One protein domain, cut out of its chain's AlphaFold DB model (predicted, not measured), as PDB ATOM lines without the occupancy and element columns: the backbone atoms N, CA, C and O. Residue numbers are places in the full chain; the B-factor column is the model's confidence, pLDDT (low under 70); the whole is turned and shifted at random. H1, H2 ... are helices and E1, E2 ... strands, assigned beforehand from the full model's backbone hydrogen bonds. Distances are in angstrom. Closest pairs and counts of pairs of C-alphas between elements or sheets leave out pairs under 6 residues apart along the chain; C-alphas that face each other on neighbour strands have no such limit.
ATOM      1  N   ILE A 363     -39.852  33.957  27.491       75.94
ATOM      2  CA  ILE A 363     -38.520  34.241  28.029       75.94
ATOM      3  C   ILE A 363     -37.496  33.436  27.230       75.94
ATOM      4  O   ILE A 363     -37.567  32.206  27.174       75.94
ATOM      5  N   ASP A 364     -36.539  34.141  26.630       70.62
ATOM      6  CA  ASP A 364     -35.418  33.517  25.938       70.62
ATOM      7  C   ASP A 364     -34.623  32.643  26.922       70.62
ATOM      8  O   ASP A 364     -34.172  33.101  27.978       70.62
ATOM      9  N   SER A 365     -34.435  31.374  26.560       69.00
ATOM     10  CA  SER A 365     -33.662  30.401  27.330       69.00
ATOM     11  C   SER A 365     -32.221  30.840  27.609       69.00
ATOM     12  O   SER A 365     -31.615  30.334  28.548       69.00
ATOM     13  N   MET A 366     -31.663  31.785  26.849       67.00
ATOM     14  CA  MET A 366     -30.354  32.382  27.126       67.00
ATOM     15  C   MET A 366     -30.332  33.283  28.367       67.00
ATOM     16  O   MET A 366     -29.261  33.524  28.933       67.00
ATOM     17  N   LEU A 367     -31.483  33.823  28.768       74.94
ATOM     18  CA  LEU A 367     -31.582  34.718  29.918       74.94
ATOM     19  C   LEU A 367     -31.646  33.936  31.231       74.94
ATOM     20  O   LEU A 367     -31.104  34.400  32.234       74.94
ATOM     21  N   ALA A 368     -32.247  32.745  31.209       83.19
ATOM     22  CA  ALA A 368     -32.357  31.873  32.367       83.19
ATOM     23  C   ALA A 368     -30.983  31.262  32.732       83.19
ATOM     24  O   ALA A 368     -30.390  30.543  31.922       83.19
ATOM     25  N   PRO A 369     -30.431  31.526  33.931       79.94
ATOM     26  CA  PRO A 369     -29.163  30.946  34.357       79.94
ATOM     27  C   PRO A 369     -29.271  29.438  34.584       79.94
ATOM     28  O   PRO A 369     -30.276  28.920  35.069       79.94
ATOM     29  N   ARG A 370     -28.174  28.742  34.294       74.69
ATOM     30  CA  ARG A 370     -28.040  27.297  34.436       74.69
ATOM     31  C   ARG A 370     -27.472  26.927  35.806       74.69
ATOM     32  O   ARG A 370     -26.271  27.043  36.028       74.69
ATOM     33  N   ILE A 371     -28.289  26.451  36.721       77.31
ATOM     34  CA  ILE A 371     -27.855  26.196  38.096       77.31
ATOM     35  C   ILE A 371     -27.651  24.706  38.365       77.31
ATOM     36  O   ILE A 371     -28.197  23.845  37.663       77.31
ATOM     37  N   ARG A 372     -26.855  24.395  39.388       71.56
ATOM     38  CA  ARG A 372     -26.812  23.062  39.991       71.56
ATOM     39  C   ARG A 372     -27.964  22.870  40.981       71.56
ATOM     40  O   ARG A 372     -28.603  23.821  41.421       71.56
ATOM     41  N   ARG A 373     -28.212  21.609  41.340       71.25
ATOM     42  CA  ARG A 373     -29.275  21.214  42.275       71.25
ATOM     43  C   ARG A 373     -29.116  21.841  43.662       71.25
ATOM     44  O   ARG A 373     -30.099  22.243  44.266       71.25
ATOM     45  N   ASP A 374     -27.894  21.936  44.165       74.25
ATOM     46  CA  ASP A 374     -27.586  22.531  45.467       74.25
ATOM     47  C   ASP A 374     -27.726  24.060  45.483       74.25
ATOM     48  O   ASP A 374     -28.107  24.610  46.516       74.25
ATOM     49  N   GLU A 375     -27.501  24.731  44.349       78.12
ATOM     50  CA  GLU A 375     -27.732  26.176  44.174       78.12
ATOM     51  C   GLU A 375     -29.225  26.544  44.156       78.12
ATOM     52  O   GLU A 375     -29.572  27.709  44.326       78.12
ATOM     53  N   LEU A 376     -30.129  25.576  43.950       82.31
ATOM     54  CA  LEU A 376     -31.578  25.816  43.911       82.31
ATOM     55  C   LEU A 376     -32.105  26.367  45.243       82.31
ATOM     56  O   LEU A 376     -33.054  27.145  45.252       82.31
ATOM     57  N   LEU A 377     -31.455  26.009  46.354       80.88
ATOM     58  CA  LEU A 377     -31.769  26.505  47.696       80.88
ATOM     59  C   LEU A 377     -31.414  27.987  47.892       80.88
ATOM     60  O   LEU A 377     -31.968  28.634  48.775       80.88
ATOM     61  N   ASP A 378     -30.526  28.535  47.058       85.19
ATOM     62  CA  ASP A 378     -30.102  29.938  47.125       85.19
ATOM     63  C   ASP A 378     -30.961  30.844  46.218       85.19
ATOM     64  O   ASP A 378     -30.692  32.046  46.068       85.19
ATOM     65  N   ARG A 379     -31.988  30.268  45.575       89.94
ATOM     66  CA  ARG A 379     -32.892  30.941  44.638       89.94
ATOM     67  C   ARG A 379     -34.247  31.231  45.274       89.94
ATOM     68  O   ARG A 379     -34.849  30.371  45.909       89.94
ATOM     69  N   GLY A 380     -34.735  32.447  45.052       93.38
ATOM     70  CA  GLY A 380     -36.114  32.833  45.319       93.38
ATOM     71  C   GLY A 380     -37.065  32.038  44.436       93.38
ATOM     72  O   GLY A 380     -36.730  31.675  43.305       93.38
ATOM     73  N   ARG A 381     -38.271  31.767  44.940       96.88
ATOM     74  CA  ARG A 381     -39.263  30.912  44.274       96.88
ATOM     75  C   ARG A 381     -39.619  31.405  42.867       96.88
ATOM     76  O   ARG A 381     -39.967  30.586  42.024       96.88
ATOM     77  N   THR A 382     -39.552  32.717  42.645       96.44
ATOM     78  CA  THR A 382     -39.937  33.417  41.410       96.44
ATOM     79  C   THR A 382     -38.808  33.524  40.385       96.44
ATOM     80  O   THR A 382     -39.039  33.978  39.264       96.44
ATOM     81  N   GLU A 383     -37.581  33.125  40.730       95.06
ATOM     82  CA  GLU A 383     -36.449  33.200  39.807       95.06
ATOM     83  C   GLU A 383     -36.553  32.127  38.726       95.06
ATOM     84  O   GLU A 383     -36.577  30.937  39.030       95.06
ATOM     85  N   VAL A 384     -36.553  32.532  37.456       93.94
ATOM     86  CA  VAL A 384     -36.491  31.589  36.333       93.94
ATOM     87  C   VAL A 384     -35.068  31.059  36.198       93.94
ATOM     88  O   VAL A 384     -34.129  31.834  36.027       93.94
ATOM     89  N   VAL A 385     -34.913  29.741  36.255       91.38
ATOM     90  CA  VAL A 385     -33.630  29.027  36.225       91.38
ATOM     91  C   VAL A 385     -33.698  27.832  35.277       91.38
ATOM     92  O   VAL A 385     -34.777  27.401  34.879       91.38
ATOM     93  N   GLN A 386     -32.540  27.280  34.924       83.31
ATOM     94  CA  GLN A 386     -32.403  26.026  34.187       83.31
ATOM     95  C   GLN A 386     -31.622  24.998  35.008       83.31
ATOM     96  O   GLN A 386     -30.531  25.301  35.483       83.31
ATOM     97  N   MET A 387     -32.109  23.762  35.091       80.44
ATOM     98  CA  MET A 387     -31.459  22.651  35.798       80.44
ATOM     99  C   MET A 387     -31.515  21.356  34.972       80.44
ATOM    100  O   MET A 387     -32.373  21.209  34.106       80.44
ATOM    101  N   VAL A 388     -30.500  20.484  35.070       71.19
ATOM    102  CA  VAL A 388     -30.560  19.136  34.460       71.19
ATOM    103  C   VAL A 388     -31.049  18.273  35.583       71.19
ATOM    104  O   VAL A 388     -30.437  18.257  36.650       71.19
ATOM    105  N   VAL A 389     -32.155  17.605  35.322       73.75
ATOM    106  CA  VAL A 389     -32.705  16.619  36.222       73.75
ATOM    107  C   VAL A 389     -32.383  15.267  35.625       73.75
ATOM    108  O   VAL A 389     -32.761  14.986  34.490       73.75
ATOM    109  N   LEU A 390     -31.622  14.464  36.357       70.25
ATOM    110  CA  LEU A 390     -31.320  13.103  35.939       70.25
ATOM    111  C   LEU A 390     -32.553  12.229  36.152       70.25
ATOM    112  O   LEU A 390     -33.308  12.444  37.100       70.25
ATOM    113  N   VAL A 391     -32.739  11.272  35.250       71.06
ATOM    114  CA  VAL A 391     -33.784  10.249  35.343       71.06
ATOM    115  C   VAL A 391     -33.078   8.901  35.291       71.06
ATOM    116  O   VAL A 391     -32.431   8.565  34.296       71.06
ATOM    117  N   GLU A 392     -33.128   8.172  36.398       69.44
ATOM    118  CA  GLU A 392     -32.427   6.904  36.579       69.44
ATOM    119  C   GLU A 392     -33.331   5.740  36.169       69.44
ATOM    120  O   GLU A 392     -34.531   5.754  36.422       69.44
ATOM    121  N   GLY A 393     -32.762   4.746  35.481       67.56
ATOM    122  CA  GLY A 393     -33.472   3.515  35.104       67.56
ATOM    123  C   GLY A 393     -34.611   3.647  34.080       67.56
ATOM    124  O   GLY A 393     -35.092   2.621  33.614       67.56
ATOM    125  N   ALA A 394     -35.010   4.859  33.681       72.56
ATOM    126  CA  ALA A 394     -36.177   5.088  32.829       72.56
ATOM    127  C   ALA A 394     -35.894   6.007  31.629       72.56
ATOM    128  O   ALA A 394     -34.924   6.772  31.596       72.56
ATOM    129  N   ILE A 395     -36.776   5.941  30.629       75.62
ATOM    130  CA  ILE A 395     -36.774   6.862  29.492       75.62
ATOM    131  C   ILE A 395     -37.375   8.195  29.969       75.62
ATOM    132  O   ILE A 395     -38.512   8.213  30.438       75.62
ATOM    133  N   PRO A 396     -36.667   9.334  29.837       75.69
ATOM    134  CA  PRO A 396     -37.164  10.611  30.352       75.69
ATOM    135  C   PRO A 396     -38.520  11.042  29.785       75.69
ATOM    136  O   PRO A 396     -39.280  11.678  30.503       75.69
ATOM    137  N   ALA A 397     -38.820  10.709  28.524       78.88
ATOM    138  CA  ALA A 397     -40.115  11.005  27.907       78.88
ATOM    139  C   ALA A 397     -41.268  10.306  28.648       78.88
ATOM    140  O   ALA A 397     -42.223  10.968  29.042       78.88
ATOM    141  N   ASP A 398     -41.112   9.019  28.946       86.62
ATOM    142  CA  ASP A 398     -42.123   8.233  29.658       86.62
ATOM    143  C   ASP A 398     -42.348   8.781  31.073       86.62
ATOM    144  O   ASP A 398     -43.484   8.925  31.512       86.62
ATOM    145  N   VAL A 399     -41.276   9.179  31.770       87.06
ATOM    146  CA  VAL A 399     -41.371   9.787  33.110       87.06
ATOM    147  C   VAL A 399     -42.071  11.148  33.074       87.06
ATOM    148  O   VAL A 399     -42.831  11.478  33.987       87.06
ATOM    149  N   ILE A 400     -41.827  11.955  32.035       88.56
ATOM    150  CA  ILE A 400     -42.517  13.238  31.841       88.56
ATOM    151  C   ILE A 400     -44.026  13.012  31.717       88.56
ATOM    152  O   ILE A 400     -44.793  13.710  32.393       88.56
ATOM    153  N   ASP A 401     -44.430  12.029  30.913       93.56
ATOM    154  CA  ASP A 401     -45.831  11.695  30.662       93.56
ATOM    155  C   ASP A 401     -46.495  11.068  31.899       93.56
ATOM    156  O   ASP A 401     -47.543  11.543  32.347       93.56
ATOM    157  N   GLU A 402     -45.858  10.065  32.511       93.44
ATOM    158  CA  GLU A 402     -46.352   9.348  33.695       93.44
ATOM    159  C   GLU A 402     -46.590  10.303  34.873       93.44
ATOM    160  O   GLU A 402     -47.662  10.315  35.486       93.44
ATOM    161  N   LEU A 403     -45.607  11.158  35.177       94.12
ATOM    162  CA  LEU A 403     -45.690  12.102  36.294       94.12
ATOM    163  C   LEU A 403     -46.447  13.392  35.945       94.12
ATOM    164  O   LEU A 403     -46.646  14.237  36.831       94.12
ATOM    165  N   GLN A 404     -46.869  13.536  34.682       95.75
ATOM    166  CA  GLN A 404     -47.541  14.704  34.112       95.75
ATOM    167  C   GLN A 404     -46.767  16.000  34.387       95.75
ATOM    168  O   GLN A 404     -47.342  17.009  34.813       95.75
ATOM    169  N   LEU A 405     -45.445  15.972  34.182       95.00
ATOM    170  CA  LEU A 405     -44.551  17.066  34.583       95.00
ATOM    171  C   LEU A 405     -44.869  18.381  33.866       95.00
ATOM    172  O   LEU A 405     -44.713  19.449  34.455       95.00
ATOM    173  N   GLU A 406     -45.391  18.318  32.640       94.38
ATOM    174  CA  GLU A 406     -45.805  19.502  31.882       94.38
ATOM    175  C   GLU A 406     -46.903  20.312  32.589       94.38
ATOM    176  O   GLU A 406     -46.921  21.537  32.498       94.38
ATOM    177  N   LYS A 407     -47.776  19.660  33.372       95.81
ATOM    178  CA  LYS A 407     -48.849  20.333  34.129       95.81
ATOM    179  C   LYS A 407     -48.336  21.138  35.325       95.81
ATOM    180  O   LYS A 407     -49.103  21.871  35.944       95.81
ATOM    181  N   LEU A 408     -47.064  20.976  35.680       95.88
ATOM    182  CA  LEU A 408     -46.424  21.664  36.801       95.88
ATOM    183  C   LEU A 408     -45.655  22.909  36.359       95.88
ATOM    184  O   LEU A 408     -45.155  23.643  37.214       95.88
ATOM    185  N   LEU A 409     -45.552  23.132  35.048       95.31
ATOM    186  CA  LEU A 409     -44.814  24.247  34.484       95.31
ATOM    187  C   LEU A 409     -45.571  25.565  34.661       95.31
ATOM    188  O   LEU A 409     -46.790  25.639  34.503       95.31
ATOM    189  N   SER A 410     -44.836  26.634  34.959       93.31
ATOM    190  CA  SER A 410     -45.362  27.994  34.823       93.31
ATOM    191  C   SER A 410     -45.438  28.382  33.337       93.31
ATOM    192  O   SER A 410     -44.885  27.683  32.483       93.31
ATOM    193  N   PRO A 411     -46.015  29.549  32.995       91.06
ATOM    194  CA  PRO A 411     -45.929  30.098  31.638       91.06
ATOM    195  C   PRO A 411     -44.495  30.300  31.109       91.06
ATOM    196  O   PRO A 411     -44.307  30.483  29.908       91.06
ATOM    197  N   PHE A 412     -43.483  30.280  31.984       91.31
ATOM    198  CA  PHE A 412     -42.061  30.399  31.639       91.31
ATOM    199  C   PHE A 412     -41.339  29.047  31.559       91.31
ATOM    200  O   PHE A 412     -40.130  28.997  31.297       91.31
ATOM    201  N   GLY A 413     -42.077  27.967  31.818       90.62
ATOM    202  CA  GLY A 413     -41.560  26.622  31.932       90.62
ATOM    203  C   GLY A 413     -41.303  25.949  30.584       90.62
ATOM    204  O   GLY A 413     -42.020  26.158  29.606       90.62
ATOM    205  N   ARG A 414     -40.268  25.109  30.533       86.12
ATOM    206  CA  ARG A 414     -39.945  24.242  29.398       86.12
ATOM    207  C   ARG A 414     -39.227  22.990  29.890       86.12
ATOM    208  O   ARG A 414     -38.278  23.094  30.666       86.12
ATOM    209  N   ILE A 415     -39.627  21.833  29.372       84.81
ATOM    210  CA  ILE A 415     -38.917  20.565  29.558       84.81
ATOM    211  C   ILE A 415     -38.339  20.128  28.213       84.81
ATOM    212  O   ILE A 415     -38.997  20.217  27.176       84.81
ATOM    213  N   ILE A 416     -37.083  19.692  28.221       76.62
ATOM    214  CA  ILE A 416     -36.426  19.083  27.067       76.62
ATOM    215  C   ILE A 416     -35.896  17.720  27.520       76.62
ATOM    216  O   ILE A 416     -34.920  17.692  28.275       76.62
ATOM    217  N   PRO A 417     -36.509  16.598  27.108       70.44
ATOM    218  CA  PRO A 417     -35.958  15.281  27.401       70.44
ATOM    219  C   PRO A 417     -34.606  15.108  26.700       70.44
ATOM    220  O   PRO A 417     -34.426  15.601  25.586       70.44
ATOM    221  N   LEU A 418     -33.673  14.415  27.354       59.44
ATOM    222  CA  LEU A 418     -32.375  13.999  26.824       59.44
ATOM    223  C   LEU A 418     -32.329  12.467  26.805       59.44
ATOM    224  O   LEU A 418     -32.263  11.842  27.870       59.44
ATOM    225  N   ARG A 419     -32.363  11.845  25.619       56.34
ATOM    226  CA  ARG A 419     -32.292  10.378  25.493       56.34
ATOM    227  C   ARG A 419     -31.089   9.811  26.265       56.34
ATOM    228  O   ARG A 419     -29.950  10.188  26.015       56.34
ATOM    229  N   GLY A 420     -31.360   8.907  27.212       50.22
ATOM    230  CA  GLY A 420     -30.350   8.126  27.941       50.22
ATOM    231  C   GLY A 420     -29.763   8.741  29.221       50.22
ATOM    232  O   GLY A 420     -28.929   8.086  29.846       50.22
ATOM    233  N   ALA A 421     -30.169   9.948  29.644       59.19
ATOM    234  CA  ALA A 421     -29.549  10.606  30.808       59.19
ATOM    235  C   ALA A 421     -30.501  11.377  31.739       59.19
ATOM    236  O   ALA A 421     -30.323  11.337  32.957       59.19
ATOM    237  N   GLY A 422     -31.492  12.097  31.205       69.44
ATOM    238  CA  GLY A 422     -32.341  12.966  32.021       69.44
ATOM    239  C   GLY A 422     -33.120  13.987  31.202       69.44
ATOM    240  O   GLY A 422     -33.464  13.744  30.051       69.44
ATOM    241  N   MET A 423     -33.399  15.148  31.778       74.75
ATOM    242  CA  MET A 423     -34.108  16.243  31.122       74.75
ATOM    243  C   MET A 423     -33.513  17.598  31.501       74.75
ATOM    244  O   MET A 423     -32.969  17.784  32.590       74.75
ATOM    245  N   ILE A 424     -33.648  18.574  30.612       76.44
ATOM    246  CA  ILE A 424     -33.374  19.979  30.900       76.44
ATOM    247  C   ILE A 424     -34.692  20.628  31.270       76.44
ATOM    248  O   ILE A 424     -35.613  20.689  30.458       76.44
ATOM    249  N   LEU A 425     -34.755  21.122  32.497       85.00
ATOM    250  CA  LEU A 425     -35.909  21.799  33.052       85.00
ATOM    251  C   LEU A 425     -35.587  23.282  33.199       85.00
ATOM    252  O   LEU A 425     -34.667  23.647  33.930       85.00
ATOM    253  N   GLN A 426     -36.338  24.124  32.501       90.44
ATOM    254  CA  GLN A 426     -36.379  25.563  32.721       90.44
ATOM    255  C   GLN A 426     -37.704  25.900  33.384       90.44
ATOM    256  O   GLN A 426     -38.731  25.545  32.823       90.44
ATOM    257  N   ASP A 427     -37.704  26.584  34.522       95.00
ATOM    258  CA  ASP A 427     -38.908  27.195  35.097       95.00
ATOM    259  C   ASP A 427     -38.521  28.138  36.251       95.00
ATOM    260  O   ASP A 427     -37.344  28.273  36.587       95.00
ATOM    261  N   MET A 428     -39.506  28.763  36.890       96.06
ATOM    262  CA  MET A 428     -39.371  29.343  38.220       96.06
ATOM    263  C   MET A 428     -38.818  28.311  39.213       96.06
ATOM    264  O   MET A 428     -39.288  27.172  39.259       96.06
ATOM    265  N   ALA A 429     -37.864  28.712  40.051       96.00
ATOM    266  CA  ALA A 429     -37.176  27.833  40.992       96.00
ATOM    267  C   ALA A 429     -38.154  27.066  41.896       96.00
ATOM    268  O   ALA A 429     -37.964  25.875  42.137       96.00
ATOM    269  N   GLY A 430     -39.258  27.694  42.317       95.31
ATOM    270  CA  GLY A 430     -40.299  27.026  43.102       95.31
ATOM    271  C   GLY A 430     -40.961  25.846  42.377       95.31
ATOM    272  O   GLY A 430     -41.303  24.848  43.011       95.31
ATOM    273  N   ASN A 431     -41.111  25.916  41.055       96.56
ATOM    274  CA  ASN A 431     -41.635  24.816  40.243       96.56
ATOM    275  C   ASN A 431     -40.571  23.753  39.981       96.56
ATOM    276  O   ASN A 431     -40.867  22.562  40.068       96.56
ATOM    277  N   VAL A 432     -39.322  24.173  39.755       95.06
ATOM    278  CA  VAL A 432     -38.176  23.264  39.637       95.06
ATOM    279  C   VAL A 432     -38.039  22.391  40.887       95.06
ATOM    280  O   VAL A 432     -37.885  21.179  40.758       95.06
ATOM    281  N   VAL A 433     -38.192  22.964  42.088       93.62
ATOM    282  CA  VAL A 433     -38.203  22.207  43.356       93.62
ATOM    283  C   VAL A 433     -39.323  21.162  43.378       93.62
ATOM    284  O   VAL A 433     -39.083  20.010  43.740       93.62
ATOM    285  N   LYS A 434     -40.548  21.530  42.977       94.50
ATOM    286  CA  LYS A 434     -41.700  20.609  42.959       94.50
ATOM    287  C   LYS A 434     -41.490  19.445  41.990       94.50
ATOM    288  O   LYS A 434     -41.781  18.304  42.343       94.50
ATOM    289  N   ILE A 435     -40.995  19.734  40.787       94.88
ATOM    290  CA  ILE A 435     -40.720  18.719  39.763       94.88
ATOM    291  C   ILE A 435     -39.585  17.800  40.223       94.88
ATOM    292  O   ILE A 435     -39.733  16.583  40.153       94.88
ATOM    293  N   GLN A 436     -38.502  18.360  40.774       86.62
ATOM    294  CA  GLN A 436     -37.393  17.573  41.317       86.62
ATOM    295  C   GLN A 436     -37.872  16.609  42.403       86.62
ATOM    296  O   GLN A 436     -37.543  15.429  42.350       86.62
ATOM    297  N   LYS A 437     -38.703  17.087  43.337       90.50
ATOM    298  CA  LYS A 437     -39.263  16.249  44.401       90.50
ATOM    299  C   LYS A 437     -40.071  15.071  43.846       90.50
ATOM    300  O   LYS A 437     -39.895  13.953  44.308       90.50
ATOM    301  N   LYS A 438     -40.919  15.296  42.836       93.62
ATOM    302  CA  LYS A 438     -41.685  14.221  42.176       93.62
ATOM    303  C   LYS A 438     -40.790  13.173  41.516       93.62
ATOM    304  O   LYS A 438     -41.121  11.995  41.550       93.62
ATOM    305  N   ILE A 439     -39.678  13.599  40.924       87.31
ATOM    306  CA  ILE A 439     -38.713  12.693  40.292       87.31
ATOM    307  C   ILE A 439     -37.932  11.909  41.354       87.31
ATOM    308  O   ILE A 439     -37.754  10.706  41.207       87.31
ATOM    309  N   ASP A 440     -37.536  12.548  42.458       84.44
ATOM    310  CA  ASP A 440     -36.896  11.845  43.577       84.44
ATOM    311  C   ASP A 440     -37.841  10.794  44.189       84.44
ATOM    312  O   ASP A 440     -37.435   9.668  44.466       84.44
ATOM    313  N   GLU A 441     -39.122  11.141  44.358       88.06
ATOM    314  CA  GLU A 441     -40.160  10.210  44.811       88.06
ATOM    315  C   GLU A 441     -40.356   9.053  43.825       88.06
ATOM    316  O   GLU A 441     -40.542   7.918  44.257       88.06
ATOM    317  N   TYR A 442     -40.299   9.317  42.519       87.62
ATOM    318  CA  TYR A 442     -40.357   8.284  41.486       87.62
ATOM    319  C   TYR A 442     -39.172   7.317  41.592       87.62
ATOM    320  O   TYR A 442     -39.392   6.111  41.656       87.62
ATOM    321  N   HIS A 443     -37.941   7.827  41.714       80.00
ATOM    322  CA  HIS A 443     -36.751   6.986  41.888       80.00
ATOM    323  C   HIS A 443     -36.803   6.152  43.170       80.00
ATOM    324  O   HIS A 443     -36.353   5.020  43.167       80.00
ATOM    325  N   SER A 444     -37.381   6.677  44.256       78.81
ATOM    326  CA  SER A 444     -37.498   5.936  45.522       78.81
ATOM    327  C   SER A 444     -38.480   4.755  45.493       78.81
ATOM    328  O   SER A 444     -38.517   3.976  46.443       78.81
ATOM    329  N   ARG A 445     -39.323   4.659  44.455       76.19
ATOM    330  CA  ARG A 445     -40.332   3.596  44.287       76.19
ATOM    331  C   ARG A 445     -39.879   2.477  43.349       76.19
ATOM    332  O   ARG A 445     -40.554   1.449  43.309       76.19
ATOM    333  N   GLN A 446     -38.822   2.718  42.579       59.72
ATOM    334  CA  GLN A 446     -38.142   1.731  41.739       59.72
ATOM    335  C   GLN A 446     -37.074   1.031  42.579       59.72
ATOM    336  O   GLN A 446     -36.862  -0.180  42.351       59.72
TER     337      GLN A 446
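Overview. This is residues 363 to 446 of the 446 residues of an uncharacterized protein of Gemmata massiliana (UniProt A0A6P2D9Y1). A small wall of three strands has the long last helix, H4, packed along one face, with H2 standing up from that same face. H3 packs on H4, and H1 is close to the first turn of H4. The printed part has 84 residues, with four named helices and three named strands in the order H1 E1 H2 H3 E2 E3 H4, a mixed class in two layers: H2 and H4 on one face of the antiparallel sheet E1 - E3 - E2. It is compact, with a radius of gyration of the C-alphas of 12.0 A and spans of 33 by 23 by 21 A.

Arrangement. From residue 363 go to H1, residues 374 to 378; its Leu 376 C-alpha is 6.6 A from that of Ala 429 in H4, residues 429 to 443, the closest pair, close but not clearly touching. E1, residues 384 to 390, is the antiparallel neighbour of E3, residues 422 to 428; look at N 387 and O 425, 2.8 A apart. H2, residues 396 to 402, stands up from the sheet at 52 degrees. H3, residues 405 to 408, only grazes the sheet and touches residues 431 to 435 of H4 alone, the C-alphas of Leu 405 and Ile 435 closest at 6.7 A. E2, residues 414 to 418, and E3 form a hairpin, with N 416 and O 424 2.9 A apart. E1, H2 H3, E2 make a split strand-helix-strand unit, E3 between its two strands, with a right-handed crossover. H4 runs along the strands, 14 degrees from E3 on the local plane, at a height over the sheet of 8.6 A. Every O i to N i+4 pair is within hydrogen-bond range in H2 and H4; H1 has 0 of 1, with 1 of 2 O i to N i+3 pairs, and H3 is too short for an i+4 pair.

Along the chain. Find H1 beginning at C-alpha 374, (-27.586, 22.531, 45.467). E1 spans 19.2 A, E3 18.9 A and H4 20.9 A, ending at C-alpha 443, (-36.751, 6.986, 41.888).

Size, cuts and confidence. The C-alphas of Leu 367 and Gln 446 are farthest apart, 35.6 A. The printed part has no cut, and its links between named elements are tight. Look for pLDDT under 70 at residues 365 to 366, 392 to 393, 418 to 422 and 446.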